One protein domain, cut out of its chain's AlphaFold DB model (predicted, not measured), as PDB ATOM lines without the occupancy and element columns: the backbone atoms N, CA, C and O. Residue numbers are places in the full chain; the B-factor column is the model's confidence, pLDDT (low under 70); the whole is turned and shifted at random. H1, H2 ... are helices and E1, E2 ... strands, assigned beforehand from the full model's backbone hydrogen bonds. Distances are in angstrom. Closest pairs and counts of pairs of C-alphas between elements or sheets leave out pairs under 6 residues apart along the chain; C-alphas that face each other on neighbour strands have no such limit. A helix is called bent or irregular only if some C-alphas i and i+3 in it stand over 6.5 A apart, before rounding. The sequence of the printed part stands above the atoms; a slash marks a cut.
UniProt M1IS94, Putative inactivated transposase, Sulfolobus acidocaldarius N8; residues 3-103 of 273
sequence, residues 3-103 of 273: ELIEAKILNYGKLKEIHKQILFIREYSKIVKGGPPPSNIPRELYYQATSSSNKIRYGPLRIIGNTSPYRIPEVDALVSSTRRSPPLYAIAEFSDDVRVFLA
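What this domain is: This is residues 3 to 103 of the 273 residues of the protein "Putative inactivated transposase" of Sulfolobus acidocaldarius N8 (UniProt M1IS94). One six-stranded sheet folds back on itself, curled like part of a barrel, with E2, E5 and E6 facing the smaller leaf of E4 and E3, and E1 as the hinge between them. Helix H1 packs with its first part on one end of this folded sheet and runs on away from it, while the short helix H2 packs between H1 and the edge strand E2. The printed part has 101 residues with two named helices and six named strands, in the order E1 H1 H2 E2 E3 E4 E5 E6; the sheet's order is E2 - E5 - E6 - E1 - E4 - E3, all antiparallel, and the class is mixed, helices and strands. The whole is compact, with a radius of gyration of the C-alphas of 14.5 A, yet its outline is a rod with spans of 50 by 22 by 18 A.

Where its parts are: E1 is residues 3 to 11, 22.8 A long, and begins at C-alpha 3 (-20.562, 0.760, -5.303). H1 is residues 15 to 31, 24.8 A long, and ends at C-alpha 31 (-49.339, -20.658, -18.619). H2 is residues 43 to 49. E2 is residues 56 to 61, 14.0 A long; E3 is residues 70 to 72 and E4 is residues 77 to 80. E5 is residues 89 to 94, 16.8 A long. E6 is residues 98 to 103, 16.5 A long, and ends at C-alpha 103 (-24.695, 4.043, -7.103).

How they stand to each other: The sheet is strongly twisted. E1 pairs in a staggered way: with E6 over residues 4 to 7, N 7 and O 100 at 2.8 A, and with E4 over residues 8 to 11, N 10 and O 78 at 2.8 A. E3 and E4 form a hairpin, with N 70 and O 79 at 2.8 A. E5 and E6 form another, with N 91 and O 101 at 2.8 A. E2 is the antiparallel neighbour of E5, with N 58 and O 92 at 2.8 A. In this folded sheet, one sheet bent back into two leaves, E2 and E4 are apart. H1 is on the sheet at a height of 11.8 A; its closest C-alphas to E5 are those of His 19 and Phe 94, 6.2 A. H1 runs slantwise to the strands, at 44 degrees to E5 on the local plane. H2 only grazes the sheet, with residues 44 to 49. H1 touches H2 with residues 22 to 26 alone, the closest C-alphas being those of Ile 22 and Ala 49, 5.7 A; they run the same way at a steep tilt of 58 degrees. In H1 and H2 every O i to N i+4 pair is within hydrogen-bond range.

The domain as a whole: The two C-alphas farthest apart, those of Gly 34 and Arg 84, are 50.3 A apart. The printed part has no cut. H1 to H2 is a long link of 11 residues. The mean pLDDT of the printed part is 90.9, and residues 34 to 38 are under 70.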
ATOM      1  N   GLU A   3     -19.940   1.637  -6.293       91.81
ATOM      2  CA  GLU A   3     -20.562   0.760  -5.303       91.81
ATOM      3  C   GLU A   3     -22.061   1.031  -5.216       91.81
ATOM      4  O   GLU A   3     -22.504   2.171  -5.334       91.81
ATOM      5  N   LEU A   4     -22.835  -0.035  -5.016       94.69
ATOM      6  CA  LEU A   4     -24.279   0.034  -4.837       94.69
ATOM      7  C   LEU A   4     -24.593  -0.040  -3.348       94.69
ATOM      8  O   LEU A   4     -24.206  -0.998  -2.679       94.69
ATOM      9  N   ILE A   5     -25.304   0.962  -2.842       95.00
ATOM     10  CA  ILE A   5     -25.761   1.016  -1.454       95.00
ATOM     11  C   ILE A   5     -27.281   0.997  -1.466       95.00
ATOM     12  O   ILE A   5     -27.908   1.803  -2.154       95.00
ATOM     13  N   GLU A   6     -27.875   0.075  -0.714       97.00
ATOM     14  CA  GLU A   6     -29.326   0.002  -0.582       97.00
ATOM     15  C   GLU A   6     -29.863   1.273   0.081       97.00
ATOM     16  O   GLU A   6     -29.359   1.738   1.106       97.00
ATOM     17  N   ALA A   7     -30.871   1.865  -0.544       97.38
ATOM     18  CA  ALA A   7     -31.524   3.071  -0.082       97.38
ATOM     19  C   ALA A   7     -32.851   2.727   0.586       97.38
ATOM     20  O   ALA A   7     -33.604   1.864   0.134       97.38
ATOM     21  N   LYS A   8     -33.186   3.474   1.637       97.94
ATOM     22  CA  LYS A   8     -34.498   3.360   2.267       97.94
ATOM     23  C   LYS A   8     -35.529   4.058   1.389       97.94
ATOM     24  O   LYS A   8     -35.468   5.277   1.211       97.94
ATOM     25  N   ILE A   9     -36.488   3.295   0.877       98.25
ATOM     26  CA  ILE A   9     -37.608   3.822   0.093       98.25
ATOM     27  C   ILE A   9     -38.559   4.575   1.033       98.25
ATOM     28  O   ILE A   9     -39.094   4.002   1.978       98.25
ATOM     29  N   LEU A  10     -38.746   5.871   0.782       98.00
ATOM     30  CA  LEU A  10     -39.689   6.734   1.502       98.00
ATOM     31  C   LEU A  10     -41.038   6.802   0.781       98.00
ATOM     32  O   LEU A  10     -42.085   6.822   1.421       98.00
ATOM     33  N   ASN A  11     -41.011   6.803  -0.553       97.94
ATOM     34  CA  ASN A  11     -42.185   6.681  -1.408       97.94
ATOM     35  C   ASN A  11     -41.851   5.758  -2.583       97.94
ATOM     36  O   ASN A  11     -40.841   5.952  -3.259       97.94
ATOM     37  N   TYR A  12     -42.696   4.756  -2.820       97.94
ATOM     38  CA  TYR A  12     -42.504   3.782  -3.891       97.94
ATOM     39  C   TYR A  12     -42.854   4.327  -5.279       97.94
ATOM     40  O   TYR A  12     -42.388   3.760  -6.264       97.94
ATOM     41  N   GLY A  13     -43.691   5.364  -5.379       96.81
ATOM     42  CA  GLY A  13     -44.246   5.804  -6.656       96.81
ATOM     43  C   GLY A  13     -44.800   4.619  -7.459       96.81
ATOM     44  O   GLY A  13     -45.540   3.781  -6.939       96.81
ATOM     45  N   LYS A  14     -44.360   4.491  -8.711       96.69
ATOM     46  CA  LYS A  14     -44.744   3.418  -9.641       96.69
ATOM     47  C   LYS A  14     -44.048   2.077  -9.385       96.69
ATOM     48  O   LYS A  14     -44.425   1.082  -9.998       96.69
ATOM     49  N   LEU A  15     -43.056   1.999  -8.493       96.94
ATOM     50  CA  LEU A  15     -42.246   0.784  -8.311       96.94
ATOM     51  C   LEU A  15     -43.083  -0.441  -7.910       96.94
ATOM     52  O   LEU A  15     -42.867  -1.529  -8.435       96.94
ATOM     53  N   LYS A  16     -44.073  -0.280  -7.021       95.81
ATOM     54  CA  LYS A  16     -44.959  -1.391  -6.619       95.81
ATOM     55  C   LYS A  16     -45.836  -1.883  -7.768       95.81
ATOM     56  O   LYS A  16     -46.111  -3.075  -7.860       95.81
ATOM     57  N   GLU A  17     -46.291  -0.979  -8.628       95.06
ATOM     58  CA  GLU A  17     -47.100  -1.343  -9.790       95.06
ATOM     59  C   GLU A  17     -46.258  -2.058 -10.847       95.06
ATOM     60  O   GLU A  17     -46.660  -3.113 -11.334       95.06
ATOM     61  N   ILE A  18     -45.045  -1.566 -11.105       95.00
ATOM     62  CA  ILE A  18     -44.062  -2.242 -11.958       95.00
ATOM     63  C   ILE A  18     -43.779  -3.659 -11.437       95.00
ATOM     64  O   ILE A  18     -43.795  -4.608 -12.218       95.00
ATOM     65  N   HIS A  19     -43.585  -3.831 -10.125       95.06
ATOM     66  CA  HIS A  19     -43.353  -5.150  -9.522       95.06
ATOM     67  C   HIS A  19     -44.524  -6.112  -9.744       95.06
ATOM     68  O   HIS A  19     -44.312  -7.243 -10.172       95.06
ATOM     69  N   LYS A  20     -45.768  -5.652  -9.543       93.62
ATOM     70  CA  LYS A  20     -46.974  -6.452  -9.822       93.62
ATOM     71  C   LYS A  20     -47.053  -6.880 -11.289       93.62
ATOM     72  O   LYS A  20     -47.371  -8.033 -11.564       93.62
ATOM     73  N   GLN A  21     -46.742  -5.977 -12.216       92.69
ATOM     74  CA  GLN A  21     -46.734  -6.269 -13.653       92.69
ATOM     75  C   GLN A  21     -45.643  -7.280 -14.027       92.69
ATOM     76  O   GLN A  21     -45.894  -8.195 -14.806       92.69
ATOM     77  N   ILE A  22     -44.455  -7.171 -13.428       91.75
ATOM     78  CA  ILE A  22     -43.376  -8.156 -13.589       91.75
ATOM     79  C   ILE A  22     -43.834  -9.550 -13.140       91.75
ATOM     80  O   ILE A  22     -43.631 -10.522 -13.868       91.75
ATOM     81  N   LEU A  23     -44.464  -9.658 -11.965       91.12
ATOM     82  CA  LEU A  23     -44.987 -10.932 -11.458       91.12
ATOM     83  C   LEU A  23     -46.079 -11.491 -12.376       91.12
ATOM     84  O   LEU A  23     -46.049 -12.674 -12.709       91.12
ATOM     85  N   PHE A  24     -46.993 -10.637 -12.843       91.06
ATOM     86  CA  PHE A  24     -48.024 -11.022 -13.804       91.06
ATOM     87  C   PHE A  24     -47.420 -11.591 -15.093       91.06
ATOM     88  O   PHE A  24     -47.799 -12.684 -15.502       91.06
ATOM     89  N   ILE A  25     -46.445 -10.903 -15.698       89.38
ATOM     90  CA  ILE A  25     -45.756 -11.362 -16.914       89.38
ATOM     91  C   ILE A  25     -45.108 -12.733 -16.689       89.38
ATOM     92  O   ILE A  25     -45.266 -13.624 -17.523       89.38
ATOM     93  N   ARG A  26     -44.425 -12.931 -15.552       87.38
ATOM     94  CA  ARG A  26     -43.769 -14.207 -15.219       87.38
ATOM     95  C   ARG A  26     -44.756 -15.362 -15.125       87.38
ATOM     96  O   ARG A  26     -44.487 -16.426 -15.676       87.38
ATOM     97  N   GLU A  27     -45.875 -15.172 -14.433       88.12
ATOM     98  CA  GLU A  27     -46.889 -16.222 -14.307       88.12
ATOM     99  C   GLU A  27     -47.637 -16.448 -15.625       88.12
ATOM    100  O   GLU A  27     -47.854 -17.591 -16.025       88.12
ATOM    101  N   TYR A  28     -47.939 -15.378 -16.364       87.00
ATOM    102  CA  TYR A  28     -48.586 -15.466 -17.670       87.00
ATOM    103  C   TYR A  28     -47.748 -16.275 -18.668       87.00
ATOM    104  O   TYR A  28     -48.269 -17.191 -19.303       87.00
ATOM    105  N   SER A  29     -46.442 -16.003 -18.771       83.25
ATOM    106  CA  SER A  29     -45.532 -16.714 -19.682       83.25
ATOM    107  C   SER A  29     -45.347 -18.200 -19.354       83.25
ATOM    108  O   SER A  29     -44.962 -18.964 -20.235       83.25
ATOM    109  N   LYS A  30     -45.630 -18.639 -18.119       83.75
ATOM    110  CA  LYS A  30     -45.639 -20.071 -17.766       83.75
ATOM    111  C   LYS A  30     -46.889 -20.789 -18.278       83.75
ATOM    112  O   LYS A  30     -46.825 -21.973 -18.596       83.75
ATOM    113  N   ILE A  31     -48.021 -20.086 -18.317       84.81
ATOM    114  CA  ILE A  31     -49.339 -20.658 -18.619       84.81
ATOM    115  C   ILE A  31     -49.637 -20.580 -20.120       84.81
ATOM    116  O   ILE A  31     -50.083 -21.556 -20.724       84.81
ATOM    117  N   VAL A  32     -49.392 -19.423 -20.737       78.44
ATOM    118  CA  VAL A  32     -49.803 -19.136 -22.113       78.44
ATOM    119  C   VAL A  32     -48.652 -19.391 -23.080       78.44
ATOM    120  O   VAL A  32     -47.637 -18.703 -23.066       78.44
ATOM    121  N   LYS A  33     -48.836 -20.374 -23.969       72.31
ATOM    122  CA  LYS A  33     -47.848 -20.756 -24.997       72.31
ATOM    123  C   LYS A  33     -47.958 -19.950 -26.303       72.31
ATOM    124  O   LYS A  33     -47.152 -20.161 -27.205       72.31
ATOM    125  N   GLY A  34     -48.945 -19.058 -26.422       60.09
ATOM    126  CA  GLY A  34     -49.221 -18.281 -27.633       60.09
ATOM    127  C   GLY A  34     -49.437 -16.795 -27.345       60.09
ATOM    128  O   GLY A  34     -50.465 -16.419 -26.790       60.09
ATOM    129  N   GLY A  35     -48.483 -15.963 -27.770       64.44
ATOM    130  CA  GLY A  35     -48.563 -14.497 -27.733       64.44
ATOM    131  C   GLY A  35     -47.901 -13.840 -26.504       64.44
ATOM    132  O   GLY A  35     -47.885 -14.428 -25.422       64.44
ATOM    133  N   PRO A  36     -47.325 -12.630 -26.657       66.69
ATOM    134  CA  PRO A  36     -46.682 -11.909 -25.558       66.69
ATOM    135  C   PRO A  36     -47.710 -11.406 -24.524       66.69
ATOM    136  O   PRO A  36     -48.776 -10.936 -24.931       66.69
ATOM    137  N   PRO A  37     -47.427 -11.457 -23.206       69.44
ATOM    138  CA  PRO A  37     -48.268 -10.805 -22.204       69.44
ATOM    139  C   PRO A  37     -48.462  -9.305 -22.494       69.44
ATOM    140  O   PRO A  37     -47.505  -8.630 -22.891       69.44
ATOM    141  N   PRO A  38     -49.662  -8.746 -22.253       69.44
ATOM    142  CA  PRO A  38     -49.866  -7.301 -22.241       69.44
ATOM    143  C   PRO A  38     -48.918  -6.637 -21.237       69.44
ATOM    144  O   PRO A  38     -48.732  -7.145 -20.131       69.44
ATOM    145  N   SER A  39     -48.316  -5.506 -21.606       71.94
ATOM    146  CA  SER A  39     -47.300  -4.854 -20.780       71.94
ATOM    147  C   SER A  39     -47.430  -3.340 -20.801       71.94
ATOM    148  O   SER A  39     -47.315  -2.719 -21.854       71.94
ATOM    149  N   ASN A  40     -47.552  -2.758 -19.607       81.00
ATOM    150  CA  ASN A  40     -47.446  -1.316 -19.366       81.00
ATOM    151  C   ASN A  40     -46.128  -0.943 -18.660       81.00
ATOM    152  O   ASN A  40     -46.009   0.143 -18.091       81.00
ATOM    153  N   ILE A  41     -45.139  -1.846 -18.665       86.88
ATOM    154  CA  ILE A  41     -43.812  -1.609 -18.084       86.88
ATOM    155  C   ILE A  41     -42.767  -1.305 -19.167       86.88
ATOM    156  O   ILE A  41     -42.944  -1.701 -20.324       86.88
ATOM    157  N   PRO A  42     -41.656  -0.634 -18.806       89.19
ATOM    158  CA  PRO A  42     -40.508  -0.454 -19.687       89.19
ATOM    159  C   PRO A  42     -40.074  -1.751 -20.379       89.19
ATOM    160  O   PRO A  42     -39.998  -2.816 -19.761       89.19
ATOM    161  N   ARG A  43     -39.734  -1.646 -21.668       88.94
ATOM    162  CA  ARG A  43     -39.400  -2.786 -22.538       88.94
ATOM    163  C   ARG A  43     -38.253  -3.650 -21.994       88.94
ATOM    164  O   ARG A  43     -38.277  -4.867 -22.140       88.94
ATOM    165  N   GLU A  44     -37.273  -3.042 -21.334       90.00
ATOM    166  CA  GLU A  44     -36.161  -3.761 -20.702       90.00
ATOM    167  C   GLU A  44     -36.593  -4.652 -19.531       90.00
ATOM    168  O   GLU A  44     -36.039  -5.735 -19.346       90.00
ATOM    169  N   LEU A  45     -37.611  -4.239 -18.771       91.31
ATOM    170  CA  LEU A  45     -38.157  -5.043 -17.680       91.31
ATOM    171  C   LEU A  45     -39.031  -6.164 -18.209       91.31
ATOM    172  O   LEU A  45     -38.983  -7.264 -17.670       91.31
ATOM    173  N   TYR A  46     -39.767  -5.909 -19.288       88.94
ATOM    174  CA  TYR A  46     -40.532  -6.938 -19.977       88.94
ATOM    175  C   TYR A  46     -39.633  -8.106 -20.413       88.94
ATOM    176  O   TYR A  46     -39.893  -9.252 -20.050       88.94
ATOM    177  N   TYR A  47     -38.524  -7.826 -21.110       88.19
ATOM    178  CA  TYR A  47     -37.600  -8.878 -21.549       88.19
ATOM    179  C   TYR A  47     -36.964  -9.634 -20.381       88.19
ATOM    180  O   TYR A  47     -36.891 -10.864 -20.409       88.19
ATOM    181  N   GLN A  48     -36.550  -8.921 -19.332       91.06
ATOM    182  CA  GLN A  48     -36.016  -9.555 -18.130       91.06
ATOM    183  C   GLN A  48     -37.067 -10.426 -17.420       91.06
ATOM    184  O   GLN A  48     -36.735 -11.525 -16.984       91.06
ATOM    185  N   ALA A  49     -38.327  -9.990 -17.353       88.00
ATOM    186  CA  ALA A  49     -39.422 -10.748 -16.748       88.00
ATOM    187  C   ALA A  49     -39.751 -12.037 -17.513       88.00
ATOM    188  O   ALA A  49     -40.111 -13.033 -16.899       88.00
ATOM    189  N   THR A  50     -39.577 -12.049 -18.836       86.25
ATOM    190  CA  THR A  50     -39.731 -13.270 -19.648       86.25
ATOM    191  C   THR A  50     -38.519 -14.209 -19.600       86.25
ATOM    192  O   THR A  50     -38.578 -15.316 -20.129       86.25
ATOM    193  N   SER A  51     -37.413 -13.786 -18.982       83.56
ATOM    194  CA  SER A  51     -36.203 -14.599 -18.818       83.56
ATOM    195  C   SER A  51     -36.217 -15.390 -17.502       83.56
ATOM    196  O   SER A  51     -36.924 -15.041 -16.560       83.56
ATOM    197  N   SER A  52     -35.369 -16.415 -17.380       75.06
ATOM    198  CA  SER A  52     -35.228 -17.214 -16.148       75.06
ATOM    199  C   SER A  52     -34.547 -16.476 -14.978       75.06
ATOM    200  O   SER A  52     -34.218 -17.104 -13.973       75.06
ATOM    201  N   SER A  53     -34.287 -15.165 -15.081       77.25
ATOM    202  CA  SER A  53     -33.622 -14.406 -14.016       77.25
ATOM    203  C   SER A  53     -34.548 -14.181 -12.819       77.25
ATOM    204  O   SER A  53     -35.655 -13.665 -12.957       77.25
ATOM    205  N   ASN A  54     -34.076 -14.484 -11.610       80.06
ATOM    206  CA  ASN A  54     -34.802 -14.174 -10.370       80.06
ATOM    207  C   ASN A  54     -34.627 -12.725  -9.899       80.06
ATOM    208  O   ASN A  54     -35.371 -12.279  -9.033       80.06
ATOM    209  N   LYS A  55     -33.670 -11.986 -10.467       88.50
ATOM    210  CA  LYS A  55     -33.426 -10.579 -10.139       88.50
ATOM    211  C   LYS A  55     -33.574  -9.742 -11.393       88.50
ATOM    212  O   LYS A  55     -32.819  -9.921 -12.349       88.50
ATOM    213  N   ILE A  56     -34.548  -8.845 -11.382       93.56
ATOM    214  CA  ILE A  56     -34.844  -7.950 -12.500       93.56
ATOM    215  C   ILE A  56     -34.444  -6.546 -12.077       93.56
ATOM    216  O   ILE A  56     -34.818  -6.105 -10.993       93.56
ATOM    217  N   ARG A  57     -33.666  -5.847 -12.902       95.38
ATOM    218  CA  ARG A  57     -33.143  -4.519 -12.570       95.38
ATOM    219  C   ARG A  57     -33.638  -3.468 -13.548       95.38
ATOM    220  O   ARG A  57     -33.619  -3.691 -14.757       95.38
ATOM    221  N   TYR A  58     -34.045  -2.323 -13.007       96.31
ATOM    222  CA  TYR A  58     -34.427  -1.124 -13.745       96.31
ATOM    223  C   TYR A  58     -33.438  -0.001 -13.459       96.31
ATOM    224  O   TYR A  58     -33.310   0.427 -12.309       96.31
ATOM    225  N   GLY A  59     -32.726   0.449 -14.489       94.88
ATOM    226  CA  GLY A  59     -31.735   1.515 -14.388       94.88
ATOM    227  C   GLY A  59     -30.598   1.390 -15.409       94.88
ATOM    228  O   GLY A  59     -30.547   0.413 -16.153       94.88
ATOM    229  N   PRO A  60     -29.663   2.357 -15.433       97.00
ATOM    230  CA  PRO A  60     -29.503   3.444 -14.464       97.00
ATOM    231  C   PRO A  60     -30.642   4.475 -14.527       97.00
ATOM    232  O   PRO A  60     -30.971   4.988 -15.592       97.00
ATOM    233  N   LEU A  61     -31.255   4.773 -13.378       97.38
ATOM    234  CA  LEU A  61     -32.318   5.770 -13.225       97.38
ATOM    235  C   LEU A  61     -31.736   7.082 -12.714       97.38
ATOM    236  O   LEU A  61     -30.872   7.083 -11.828       97.38
ATOM    237  N   ARG A  62     -32.226   8.207 -13.231       97.25
ATOM    238  CA  ARG A  62     -31.747   9.522 -12.814       97.25
ATOM    239  C   ARG A  62     -32.099   9.790 -11.352       97.25
ATOM    240  O   ARG A  62     -33.157   9.410 -10.859       97.25
ATOM    241  N   ILE A  63     -31.218  10.521 -10.679       96.56
ATOM    242  CA  ILE A  63     -31.474  11.081  -9.356       96.56
ATOM    243  C   ILE A  63     -31.608  12.601  -9.449       96.56
ATOM    244  O   ILE A  63     -30.845  13.261 -10.151       96.56
ATOM    245  N   ILE A  64     -32.581  13.155  -8.724       95.62
ATOM    246  CA  ILE A  64     -32.717  14.592  -8.471       95.62
ATOM    247  C   ILE A  64     -32.554  14.847  -6.968       95.62
ATOM    248  O   ILE A  64     -33.244  14.233  -6.152       95.62
ATOM    249  N   GLY A  65     -31.673  15.787  -6.626       89.50
ATOM    250  CA  GLY A  65     -31.388  16.220  -5.257       89.50
ATOM    251  C   GLY A  65     -29.889  16.196  -4.956       89.50
ATOM    252  O   GLY A  65     -29.200  15.247  -5.318       89.50
ATOM    253  N   ASN A  66     -29.389  17.238  -4.286       85.62
ATOM    254  CA  ASN A  66     -27.974  17.335  -3.895       85.62
ATOM    255  C   ASN A  66     -27.690  16.683  -2.535       85.62
ATOM    256  O   ASN A  66     -26.552  16.335  -2.236       85.62
ATOM    257  N   THR A  67     -28.727  16.523  -1.713       91.38
ATOM    258  CA  THR A  67     -28.677  15.916  -0.381       91.38
ATOM    259  C   THR A  67     -29.879  15.002  -0.203       91.38
ATOM    260  O   THR A  67     -30.932  15.255  -0.783       91.38
ATOM    261  N   SER A  68     -29.743  13.964   0.623       92.06
ATOM    262  CA  SER A  68     -30.853  13.061   0.938       92.06
ATOM    263  C   SER A  68     -32.044  13.824   1.556       92.06
ATOM    264  O   SER A  68     -31.806  14.666   2.426       92.06
ATOM    265  N   PRO A  69     -33.307  13.543   1.166       96.38
ATOM    266  CA  PRO A  69     -33.755  12.474   0.266       96.38
ATOM    267  C   PRO A  69     -33.622  12.797  -1.232       96.38
ATOM    268  O   PRO A  69     -33.620  13.948  -1.651       96.38
ATOM    269  N   TYR A  70     -33.564  11.743  -2.043       97.31
ATOM    270  CA  TYR A  70     -33.372  11.782  -3.491       97.31
ATOM    271  C   TYR A  70     -34.644  11.351  -4.229       97.31
ATOM    272  O   TYR A  70     -35.254  10.338  -3.871       97.31
ATOM    273  N   ARG A  71     -35.032  12.085  -5.279       97.88
ATOM    274  CA  ARG A  71     -36.174  11.738  -6.144       97.88
ATOM    275  C   ARG A  71     -35.708  10.974  -7.383       97.88
ATOM    276  O   ARG A  71     -34.736  11.374  -8.017       97.88
ATOM    277  N   ILE A  72     -36.454   9.932  -7.747       98.25
ATOM    278  CA  ILE A  72     -36.281   9.138  -8.970       98.25
ATOM    279  C   ILE A  72     -37.454   9.463  -9.909       98.25
ATOM    280  O   ILE A  72     -38.533   8.882  -9.756       98.25
ATOM    281  N   PRO A  73     -37.315  10.445 -10.816       97.50
ATOM    282  CA  PRO A  73     -38.442  11.011 -11.558       97.50
ATOM    283  C   PRO A  73     -39.141  10.011 -12.490       97.50
ATOM    284  O   PRO A  73     -40.348  10.115 -12.683       97.50
ATOM    285  N   GLU A  74     -38.425   9.029 -13.037       96.19
ATOM    286  CA  GLU A  74     -38.946   8.021 -13.971       96.19
ATOM    287  C   GLU A  74     -40.044   7.151 -13.342       96.19
ATOM    288  O   GLU A  74     -40.999   6.745 -14.007       96.19
ATOM    289  N   VAL A  75     -39.922   6.893 -12.040       96.56
ATOM    290  CA  VAL A  75     -40.859   6.071 -11.260       96.56
ATOM    291  C   VAL A  75     -41.596   6.877 -10.195       96.56
ATOM    292  O   VAL A  75     -42.372   6.303  -9.441       96.56
ATOM    293  N   ASP A  76     -41.359   8.188 -10.126       97.44
ATOM    294  CA  ASP A  76     -41.847   9.091  -9.079       97.44
ATOM    295  C   ASP A  76     -41.611   8.563  -7.649       97.44
ATOM    296  O   ASP A  76     -42.453   8.676  -6.759       97.44
ATOM    297  N   ALA A  77     -40.455   7.930  -7.439       98.19
ATOM    298  CA  ALA A  77     -40.067   7.392  -6.139       98.19
ATOM    299  C   ALA A  77     -39.224   8.402  -5.355       98.19
ATOM    300  O   ALA A  77     -38.518   9.237  -5.928       98.19
ATOM    301  N   LEU A  78     -39.265   8.289  -4.029       98.25
ATOM    302  CA  LEU A  78     -38.436   9.063  -3.110       98.25
ATOM    303  C   LEU A  78     -37.653   8.099  -2.224       98.25
ATOM    304  O   LEU A  78     -38.245   7.223  -1.593       98.25
ATOM    305  N   VAL A  79     -36.334   8.259  -2.158       98.12
ATOM    306  CA  VAL A  79     -35.444   7.372  -1.400       98.12
ATOM    307  C   VAL A  79     -34.473   8.160  -0.530       98.12
ATOM    308  O   VAL A  79     -34.179   9.323  -0.792       98.12
ATOM    309  N   SER A  80     -33.953   7.530   0.517       97.00
ATOM    310  CA  SER A  80     -32.981   8.133   1.431       97.00
ATOM    311  C   SER A  80     -31.749   7.258   1.624       97.00
ATOM    312  O   SER A  80     -31.805   6.037   1.475       97.00
ATOM    313  N   SER A  81     -30.623   7.894   1.939       94.06
ATOM    314  CA  SER A  81     -29.333   7.241   2.151       94.06
ATOM    315  C   SER A  81     -28.582   7.919   3.285       94.06
ATOM    316  O   SER A  81     -28.728   9.118   3.504       94.06
ATOM    317  N   THR A  82     -27.754   7.151   3.987       89.75
ATOM    318  CA  THR A  82     -26.869   7.658   5.042       89.75
ATOM    319  C   THR A  82     -25.591   8.297   4.490       89.75
ATOM    320  O   THR A  82     -24.908   9.010   5.226       89.75
ATOM    321  N   ARG A  83     -25.251   8.081   3.206       86.31
ATOM    322  CA  ARG A  83     -24.095   8.735   2.572       86.31
ATOM    323  C   ARG A  83     -24.359  10.229   2.370       86.31
ATOM    324  O   ARG A  83     -25.415  10.632   1.891       86.31
ATOM    325  N   ARG A  84     -23.349  11.040   2.705       82.38
ATOM    326  CA  ARG A  84     -23.372  12.506   2.551       82.38
ATOM    327  C   ARG A  84     -23.151  12.966   1.108       82.38
ATOM    328  O   ARG A  84     -23.666  14.009   0.729       82.38
ATOM    329  N   SER A  85     -22.367  12.221   0.328       85.38
ATOM    330  CA  SER A  85     -22.128  12.506  -1.091       85.38
ATOM    331  C   SER A  85     -23.390  12.245  -1.920       85.38
ATOM    332  O   SER A  85     -24.116  11.311  -1.582       85.38
ATOM    333  N   PRO A  86     -23.639  12.987  -3.013       90.81
ATOM    334  CA  PRO A  86     -24.726  12.670  -3.932       90.81
ATOM    335  C   PRO A  86     -24.426  11.373  -4.711       90.81
ATOM    336  O   PRO A  86     -23.268  11.125  -5.065       90.81
ATOM    337  N   PRO A  87     -25.434  10.524  -4.969       95.75
ATOM    338  CA  PRO A  87     -25.290   9.349  -5.819       95.75
ATOM    339  C   PRO A  87     -25.214   9.735  -7.299       95.75
ATOM    340  O   PRO A  87     -25.706  10.782  -7.713       95.75
ATOM    341  N   LEU A  88     -24.638   8.846  -8.105       95.69
ATOM    342  CA  LEU A  88     -24.538   8.983  -9.557       95.69
ATOM    343  C   LEU A  88     -25.877   8.664 -10.242       95.69
ATOM    344  O   LEU A  88     -26.308   9.385 -11.137       95.69
ATOM    345  N   TYR A  89     -26.532   7.581  -9.818       97.12
ATOM    346  CA  TYR A  89     -27.810   7.097 -10.350       97.12
ATOM    347  C   TYR A  89     -28.451   6.084  -9.381       97.12
ATOM    348  O   TYR A  89     -27.840   5.693  -8.381       97.12
ATOM    349  N   ALA A  90     -29.677   5.645  -9.672       97.94
ATOM    350  CA  ALA A  90     -30.365   4.569  -8.959       97.94
ATOM    351  C   ALA A  90     -30.558   3.310  -9.814       97.94
ATOM    352  O   ALA A  90     -30.628   3.371 -11.038       97.94
ATOM    353  N   ILE A  91     -30.705   2.168  -9.149       98.00
ATOM    354  CA  ILE A  91     -31.175   0.910  -9.730       98.00
ATOM    355  C   ILE A  91     -32.317   0.402  -8.854       98.00
ATOM    356  O   ILE A  91     -32.119   0.187  -7.660       98.00
ATOM    357  N   ALA A  92     -33.495   0.171  -9.431       97.69
ATOM    358  CA  ALA A  92     -34.541  -0.590  -8.755       97.69
ATOM    359  C   ALA A  92     -34.366  -2.082  -9.058       97.69
ATOM    360  O   ALA A  92     -34.248  -2.467 -10.217       97.69
ATOM    361  N   GLU A  93     -34.328  -2.920  -8.027       97.50
ATOM    362  CA  GLU A  93     -34.286  -4.376  -8.141       97.50
ATOM    363  C   GLU A  93     -35.642  -4.952  -7.726       97.50
ATOM    364  O   GLU A  93     -36.177  -4.633  -6.663       97.50
ATOM    365  N   PHE A  94     -36.185  -5.807  -8.585       95.12
ATOM    366  CA  PHE A  94     -37.429  -6.530  -8.385       95.12
ATOM    367  C   PHE A  94     -37.100  -8.011  -8.226       95.12
ATOM    368  O   PHE A  94     -36.609  -8.656  -9.160       95.12
ATOM    369  N   SER A  95     -37.354  -8.529  -7.029       89.75
ATOM    370  CA  SER A  95     -37.237  -9.949  -6.691       89.75
ATOM    371  C   SER A  95     -38.495 -10.374  -5.923       89.75
ATOM    372  O   SER A  95     -39.598 -10.078  -6.392       89.75
ATOM    373  N   ASP A  96     -38.360 -10.997  -4.752       88.06
ATOM    374  CA  ASP A  96     -39.486 -11.229  -3.833       88.06
ATOM    375  C   ASP A  96     -40.048  -9.898  -3.299       88.06
ATOM    376  O   ASP A  96     -41.243  -9.750  -3.057       88.06
ATOM    377  N   ASP A  97     -39.177  -8.897  -3.184       91.69
ATOM    378  CA  ASP A  97     -39.458  -7.537  -2.757       91.69
ATOM    379  C   ASP A  97     -38.908  -6.491  -3.747       91.69
ATOM    380  O   ASP A  97     -38.164  -6.803  -4.687       91.69
ATOM    381  N   VAL A  98     -39.307  -5.233  -3.536       96.69
ATOM    382  CA  VAL A  98     -38.805  -4.069  -4.278       96.69
ATOM    383  C   VAL A  98     -37.708  -3.402  -3.466       96.69
ATOM    384  O   VAL A  98     -37.982  -2.831  -2.407       96.69
ATOM    385  N   ARG A  99     -36.496  -3.393  -4.016       97.81
ATOM    386  CA  ARG A  99     -35.336  -2.708  -3.443       97.81
ATOM    387  C   ARG A  99     -34.849  -1.613  -4.374       97.81
ATOM    388  O   ARG A  99     -34.983  -1.711  -5.591       97.81
ATOM    389  N   VAL A 100     -34.277  -0.557  -3.808       98.12
ATOM    390  CA  VAL A 100     -33.623   0.502  -4.581       98.12
ATOM    391  C   VAL A 100     -32.198   0.648  -4.092       98.12
ATOM    392  O   VAL A 100     -31.958   0.835  -2.904       98.12
ATOM    393  N   PHE A 101     -31.257   0.598  -5.021       97.88
ATOM    394  CA  PHE A 101     -29.846   0.833  -4.778       97.88
ATOM    395  C   PHE A 101     -29.437   2.169  -5.382       97.88
ATOM    396  O   PHE A 101     -29.840   2.506  -6.493       97.88
ATOM    397  N   LEU A 102     -28.612   2.916  -4.661       97.50
ATOM    398  CA  LEU A 102     -27.962   4.125  -5.146       97.50
ATOM    399  C   LEU A 102     -26.505   3.811  -5.469       97.50
ATOM    400  O   LEU A 102     -25.797   3.231  -4.643       97.50
ATOM    401  N   ALA A 103     -26.073   4.189  -6.669       96.50
ATOM    402  CA  ALA A 103     -24.695   4.043  -7.103       96.50
ATOM    403  C   ALA A 103     -23.862   5.239  -6.637       96.50
ATOM    404  O   ALA A 103     -24.220   6.388  -6.892       96.50
TER     405      ALA A 103